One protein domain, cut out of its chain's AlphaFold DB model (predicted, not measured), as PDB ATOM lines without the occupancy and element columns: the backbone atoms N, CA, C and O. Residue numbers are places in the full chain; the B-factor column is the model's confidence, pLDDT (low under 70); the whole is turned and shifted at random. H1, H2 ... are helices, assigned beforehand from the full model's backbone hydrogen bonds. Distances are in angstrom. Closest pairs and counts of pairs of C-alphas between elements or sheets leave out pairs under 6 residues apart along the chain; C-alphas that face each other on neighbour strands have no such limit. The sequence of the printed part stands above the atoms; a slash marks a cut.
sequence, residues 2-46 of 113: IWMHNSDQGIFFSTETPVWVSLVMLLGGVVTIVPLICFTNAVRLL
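AT A GLANCE: This is residues 2 to 46 of the 113 residues of an uncharacterized protein of Phycisphaerales bacterium (UniProt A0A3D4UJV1). One long helix, H2, makes the long arm of a flat L, and an unnamed stretch with the one-turn helix H1 at its far end makes the short arm. Residues 2 to 8 and 27 to 46 stand free. The printed part has 45 residues with two named helices, H1 then H2, and no named strand; its class is all helix. It is extended, with a radius of gyration of the C-alphas of 16.6 A and spans of 48 by 27 by 7 A.

IN THESE COORDINATES: H2, residues 19 to 43, measures 36.8 A from C-alpha 19 at (11.125, 14.732, -23.310) to C-alpha 43 at (-3.921, -4.817, -50.679). H1, residues 2 to 5, measures 5.1 A and begins at C-alpha 2 at (-10.906, 5.615, -12.053).

HOW THE PARTS SIT: H2 and H1 are apart, with no C-alpha of the one within 8 A of the other. In H2, 20 of 21 O i to N i+4 pairs are within hydrogen-bond range; H1 is too short for such a pair.

THE WHOLE: The C-alphas of Asn 6 and Leu 45, the two farthest apart, are separated by 49.0 A. The link from H1 to H2, residues 6 to 18, is long. The printed part has no cut. The pLDDT is under 70 at residues 2 to 11, 13 and 15.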
ATOM      1  N   ILE A   2     -10.998   4.995 -13.398       67.94
ATOM      2  CA  ILE A   2     -10.906   5.615 -12.053       67.94
ATOM      3  C   ILE A   2      -9.456   5.800 -11.554       67.94
ATOM      4  O   ILE A   2      -9.158   6.791 -10.899       67.94
ATOM      5  N   TRP A   3      -8.528   4.902 -11.905       66.25
ATOM      6  CA  TRP A   3      -7.116   5.013 -11.496       66.25
ATOM      7  C   TRP A   3      -6.386   6.193 -12.164       66.25
ATOM      8  O   TRP A   3      -5.642   6.908 -11.505       66.25
ATOM      9  N   MET A   4      -6.669   6.454 -13.448       57.94
ATOM     10  CA  MET A   4      -6.113   7.600 -14.191       57.94
ATOM     11  C   MET A   4      -6.773   8.930 -13.812       57.94
ATOM     12  O   MET A   4      -6.142   9.964 -13.934       57.94
ATOM     13  N   HIS A   5      -8.022   8.920 -13.336       64.88
ATOM     14  CA  HIS A   5      -8.698  10.144 -12.885       64.88
ATOM     15  C   HIS A   5      -8.153  10.677 -11.551       64.88
ATOM     16  O   HIS A   5      -8.238  11.866 -11.294       64.88
ATOM     17  N   ASN A   6      -7.588   9.802 -10.712       65.00
ATOM     18  CA  ASN A   6      -6.960  10.187  -9.442       65.00
ATOM     19  C   ASN A   6      -5.439  10.379  -9.561       65.00
ATOM     20  O   ASN A   6      -4.790  10.784  -8.601       65.00
ATOM     21  N   SER A   7      -4.874  10.055 -10.724       63.44
ATOM     22  CA  SER A   7      -3.453  10.189 -11.014       63.44
ATOM     23  C   SER A   7      -3.312  11.286 -12.067       63.44
ATOM     24  O   SER A   7      -3.333  10.981 -13.256       63.44
ATOM     25  N   ASP A   8      -3.163  12.549 -11.654       56.16
ATOM     26  CA  ASP A   8      -2.881  13.715 -12.524       56.16
ATOM     27  C   ASP A   8      -1.497  13.636 -13.220       56.16
ATOM     28  O   ASP A   8      -0.824  14.632 -13.480       56.16
ATOM     29  N   GLN A   9      -1.027  12.427 -13.521       62.94
ATOM     30  CA  GLN A   9       0.229  12.154 -14.198       62.94
ATOM     31  C   GLN A   9      -0.057  11.944 -15.683       62.94
ATOM     32  O   GLN A   9      -0.317  10.835 -16.155       62.94
ATOM     33  N   GLY A  10      -0.029  13.038 -16.442       63.19
ATOM     34  CA  GLY A  10       0.007  12.961 -17.897       63.19
ATOM     35  C   GLY A  10       1.289  12.258 -18.345       63.19
ATOM     36  O   GLY A  10       2.371  12.788 -18.164       63.19
ATOM     37  N   ILE A  11       1.189  11.076 -18.954       69.62
ATOM     38  CA  ILE A  11       2.360  10.303 -19.427       69.62
ATOM     39  C   ILE A  11       3.152  11.071 -20.511       69.62
ATOM     40  O   ILE A  11       4.346  10.849 -20.699       69.62
ATOM     41  N   PHE A  12       2.491  11.995 -21.213       70.62
ATOM     42  CA  PHE A  12       3.088  12.852 -22.233       70.62
ATOM     43  C   PHE A  12       3.503  14.193 -21.632       70.62
ATOM     44  O   PHE A  12       2.679  14.887 -21.042       70.62
ATOM     45  N   PHE A  13       4.766  14.572 -21.834       69.88
ATOM     46  CA  PHE A  13       5.329  15.849 -21.380       69.88
ATOM     47  C   PHE A  13       5.221  16.113 -19.862       69.88
ATOM     48  O   PHE A  13       5.188  17.272 -19.451       69.88
ATOM     49  N   SER A  14       5.199  15.073 -19.015       72.69
ATOM     50  CA  SER A  14       5.344  15.281 -17.565       72.69
ATOM     51  C   SER A  14       6.758  15.718 -17.198       72.69
ATOM     52  O   SER A  14       7.725  15.334 -17.856       72.69
ATOM     53  N   THR A  15       6.880  16.476 -16.109       66.69
ATOM     54  CA  THR A  15       8.163  16.919 -15.538       66.69
ATOM     55  C   THR A  15       9.046  15.743 -15.094       66.69
ATOM     56  O   THR A  15      10.266  15.864 -15.083       66.69
ATOM     57  N   GLU A  16       8.428  14.601 -14.784       71.88
ATOM     58  CA  GLU A  16       9.080  13.361 -14.344       71.88
ATOM     59  C   GLU A  16       9.634  12.533 -15.520       71.88
ATOM     60  O   GLU A  16      10.617  11.804 -15.381       71.88
ATOM     61  N   THR A  17       9.015  12.632 -16.702       73.06
ATOM     62  CA  THR A  17       9.422  11.869 -17.889       73.06
ATOM     63  C   THR A  17      10.335  12.692 -18.794       73.06
ATOM     64  O   THR A  17       9.946  13.776 -19.231       73.06
ATOM     65  N   PRO A  18      11.507  12.173 -19.190       82.69
ATOM     66  CA  PRO A  18      12.353  12.849 -20.161       82.69
ATOM     67  C   PRO A  18      11.619  13.105 -21.488       82.69
ATOM     68  O   PRO A  18      10.978  12.210 -22.040       82.69
ATOM     69  N   VAL A  19      11.783  14.305 -22.055       83.50
ATOM     70  CA  VAL A  19      11.125  14.732 -23.310       83.50
ATOM     71  C   VAL A  19      11.393  13.767 -24.476       83.50
ATOM     72  O   VAL A  19      10.530  13.567 -25.334       83.50
ATOM     73  N   TRP A  20      12.558  13.109 -24.491       84.81
ATOM     74  CA  TRP A  20      12.909  12.127 -25.520       84.81
ATOM     75  C   TRP A  20      11.961  10.917 -25.537       84.81
ATOM     76  O   TRP A  20      11.668  10.403 -26.612       84.81
ATOM     77  N   VAL A  21      11.425  10.496 -24.385       85.75
ATOM     78  CA  VAL A  21      10.489   9.359 -24.293       85.75
ATOM     79  C   VAL A  21       9.177   9.697 -24.998       85.75
ATOM     80  O   VAL A  21       8.680   8.911 -25.803       85.75
ATOM     81  N   SER A  22       8.653  10.905 -24.760       86.06
ATOM     82  CA  SER A  22       7.443  11.404 -25.429       86.06
ATOM     83  C   SER A  22       7.640  11.508 -26.948       86.06
ATOM     84  O   SER A  22       6.754  11.130 -27.716       86.06
ATOM     85  N   LEU A  23       8.822  11.952 -27.390       86.25
ATOM     86  CA  LEU A  23       9.200  12.000 -28.808       86.25
ATOM     87  C   LEU A  23       9.259  10.606 -29.447       86.25
ATOM     88  O   LEU A  23       8.695  10.411 -30.521       86.25
ATOM     89  N   VAL A  24       9.892   9.625 -28.796       88.44
ATOM     90  CA  VAL A  24       9.992   8.250 -29.317       88.44
ATOM     91  C   VAL A  24       8.619   7.571 -29.377       88.44
ATOM     92  O   VAL A  24       8.329   6.887 -30.356       88.44
ATOM     93  N   MET A  25       7.733   7.801 -28.400       85.56
ATOM     94  CA  MET A  25       6.356   7.283 -28.444       85.56
ATOM     95  C   MET A  25       5.550   7.873 -29.609       85.56
ATOM     96  O   MET A  25       4.865   7.131 -30.315       85.56
ATOM     97  N   LEU A  26       5.663   9.184 -29.854       86.69
ATOM     98  CA  LEU A  26       5.046   9.833 -31.017       86.69
ATOM     99  C   LEU A  26       5.595   9.273 -32.333       86.69
ATOM    100  O   LEU A  26       4.827   8.943 -33.239       86.69
ATOM    101  N   LEU A  27       6.916   9.110 -32.422       88.31
ATOM    102  CA  LEU A  27       7.567   8.523 -33.590       88.31
ATOM    103  C   LEU A  27       7.141   7.070 -33.818       88.31
ATOM    104  O   LEU A  27       6.955   6.685 -34.967       88.31
ATOM    105  N   GLY A  28       6.904   6.283 -32.765       87.62
ATOM    106  CA  GLY A  28       6.354   4.928 -32.882       87.62
ATOM    107  C   GLY A  28       5.000   4.896 -33.602       87.62
ATOM    108  O   GLY A  28       4.769   4.040 -34.458       87.62
ATOM    109  N   GLY A  29       4.129   5.875 -33.332       86.12
ATOM    110  CA  GLY A  29       2.867   6.056 -34.061       86.12
ATOM    111  C   GLY A  29       3.068   6.393 -35.543       86.12
ATOM    112  O   GLY A  29       2.415   5.821 -36.413       86.12
ATOM    113  N   VAL A  30       4.019   7.274 -35.860       89.69
ATOM    114  CA  VAL A  30       4.327   7.643 -37.254       89.69
ATOM    115  C   VAL A  30       4.923   6.458 -38.020       89.69
ATOM    116  O   VAL A  30       4.464   6.129 -39.113       89.69
ATOM    117  N   VAL A  31       5.903   5.775 -37.427       90.50
ATOM    118  CA  VAL A  31       6.594   4.616 -38.015       90.50
ATOM    119  C   VAL A  31       5.635   3.457 -38.293       90.50
ATOM    120  O   VAL A  31       5.851   2.720 -39.248       90.50
ATOM    121  N   THR A  32       4.560   3.303 -37.514       86.69
ATOM    122  CA  THR A  32       3.549   2.255 -37.732       86.69
ATOM    123  C   THR A  32       2.488   2.645 -38.762       86.69
ATOM    124  O   THR A  32       2.075   1.800 -39.556       86.69
ATOM    125  N   ILE A  33       2.078   3.915 -38.819       92.75
ATOM    126  CA  ILE A  33       1.069   4.395 -39.780       92.75
ATOM    127  C   ILE A  33       1.580   4.364 -41.226       92.75
ATOM    128  O   ILE A  33       0.830   4.000 -42.131       92.75
ATOM    129  N   VAL A  34       2.848   4.710 -41.459       90.94
ATOM    130  CA  VAL A  34       3.447   4.752 -42.806       90.94
ATOM    131  C   VAL A  34       3.311   3.416 -43.566       90.94
ATOM    132  O   VAL A  34       2.725   3.411 -44.655       90.94
ATOM    133  N   PRO A  35       3.783   2.270 -43.033       83.56
ATOM    134  CA  PRO A  35       3.617   0.983 -43.697       83.56
ATOM    135  C   PRO A  35       2.147   0.557 -43.768       83.56
ATOM    136  O   PRO A  35       1.762  -0.066 -44.753       83.56
ATOM    137  N   LEU A  36       1.306   0.937 -42.798       86.94
ATOM    138  CA  LEU A  36      -0.121   0.602 -42.808       86.94
ATOM    139  C   LEU A  36      -0.864   1.276 -43.972       86.94
ATOM    140  O   LEU A  36      -1.659   0.631 -44.660       86.94
ATOM    141  N   ILE A  37      -0.585   2.556 -44.233       89.75
ATOM    142  CA  ILE A  37      -1.168   3.297 -45.359       89.75
ATOM    143  C   ILE A  37      -0.658   2.728 -46.687       89.75
ATOM    144  O   ILE A  37      -1.453   2.497 -47.600       89.75
ATOM    145  N   CYS A  38       0.646   2.452 -46.795       84.94
ATOM    146  CA  CYS A  38       1.230   1.817 -47.980       84.94
ATOM    147  C   CYS A  38       0.574   0.452 -48.265       84.94
ATOM    148  O   CYS A  38       0.088   0.201 -49.370       84.94
ATOM    149  N   PHE A  39       0.452  -0.389 -47.236       82.31
ATOM    150  CA  PHE A  39      -0.187  -1.698 -47.315       82.31
ATOM    151  C   PHE A  39      -1.663  -1.601 -47.706       82.31
ATOM    152  O   PHE A  39      -2.105  -2.321 -48.596       82.31
ATOM    153  N   THR A  40      -2.420  -0.677 -47.111       85.50
ATOM    154  CA  THR A  40      -3.850  -0.483 -47.411       85.50
ATOM    155  C   THR A  40      -4.088  -0.143 -48.885       85.50
ATOM    156  O   THR A  40      -5.089  -0.569 -49.463       85.50
ATOM    157  N   ASN A  41      -3.166   0.591 -49.514       83.81
ATOM    158  CA  ASN A  41      -3.224   0.870 -50.948       83.81
ATOM    159  C   ASN A  41      -2.842  -0.360 -51.791       83.81
ATOM    160  O   ASN A  41      -3.516  -0.653 -52.775       83.81
ATOM    161  N   ALA A  42      -1.812  -1.111 -51.386       78.44
ATOM    162  CA  ALA A  42      -1.345  -2.301 -52.103       78.44
ATOM    163  C   ALA A  42      -2.329  -3.485 -52.038       78.44
ATOM    164  O   ALA A  42      -2.507  -4.200 -53.023       78.44
ATOM    165  N   VAL A  43      -3.014  -3.678 -50.906       81.31
ATOM    166  CA  VAL A  43      -3.921  -4.817 -50.679       81.31
ATOM    167  C   VAL A  43      -5.115  -4.820 -51.637       81.31
ATOM    168  O   VAL A  43      -5.637  -5.877 -51.966       81.31
ATOM    169  N   ARG A  44      -5.527  -3.642 -52.129       78.75
ATOM    170  CA  ARG A  44      -6.640  -3.490 -53.084       78.75
ATOM    171  C   ARG A  44      -6.321  -4.056 -54.470       78.75
ATOM    172  O   ARG A  44      -7.232  -4.250 -55.266       78.75
ATOM    173  N   LEU A  45      -5.041  -4.293 -54.756       76.12
ATOM    174  CA  LEU A  45      -4.529  -4.750 -56.049       76.12
ATOM    175  C   LEU A  45      -4.112  -6.229 -56.027       76.12
ATOM    176  O   LEU A  45      -3.737  -6.770 -57.066       76.12
ATOM    177  N   LEU A  46      -4.140  -6.878 -54.859       77.94
ATOM    178  CA  LEU A  46      -3.588  -8.215 -54.650       77.94
ATOM    179  C   LEU A  46      -4.690  -9.208 -54.246       77.94
ATOM    180  O   LEU A  46      -5.523  -8.889 -53.397       77.94
TER     181      LEU A  46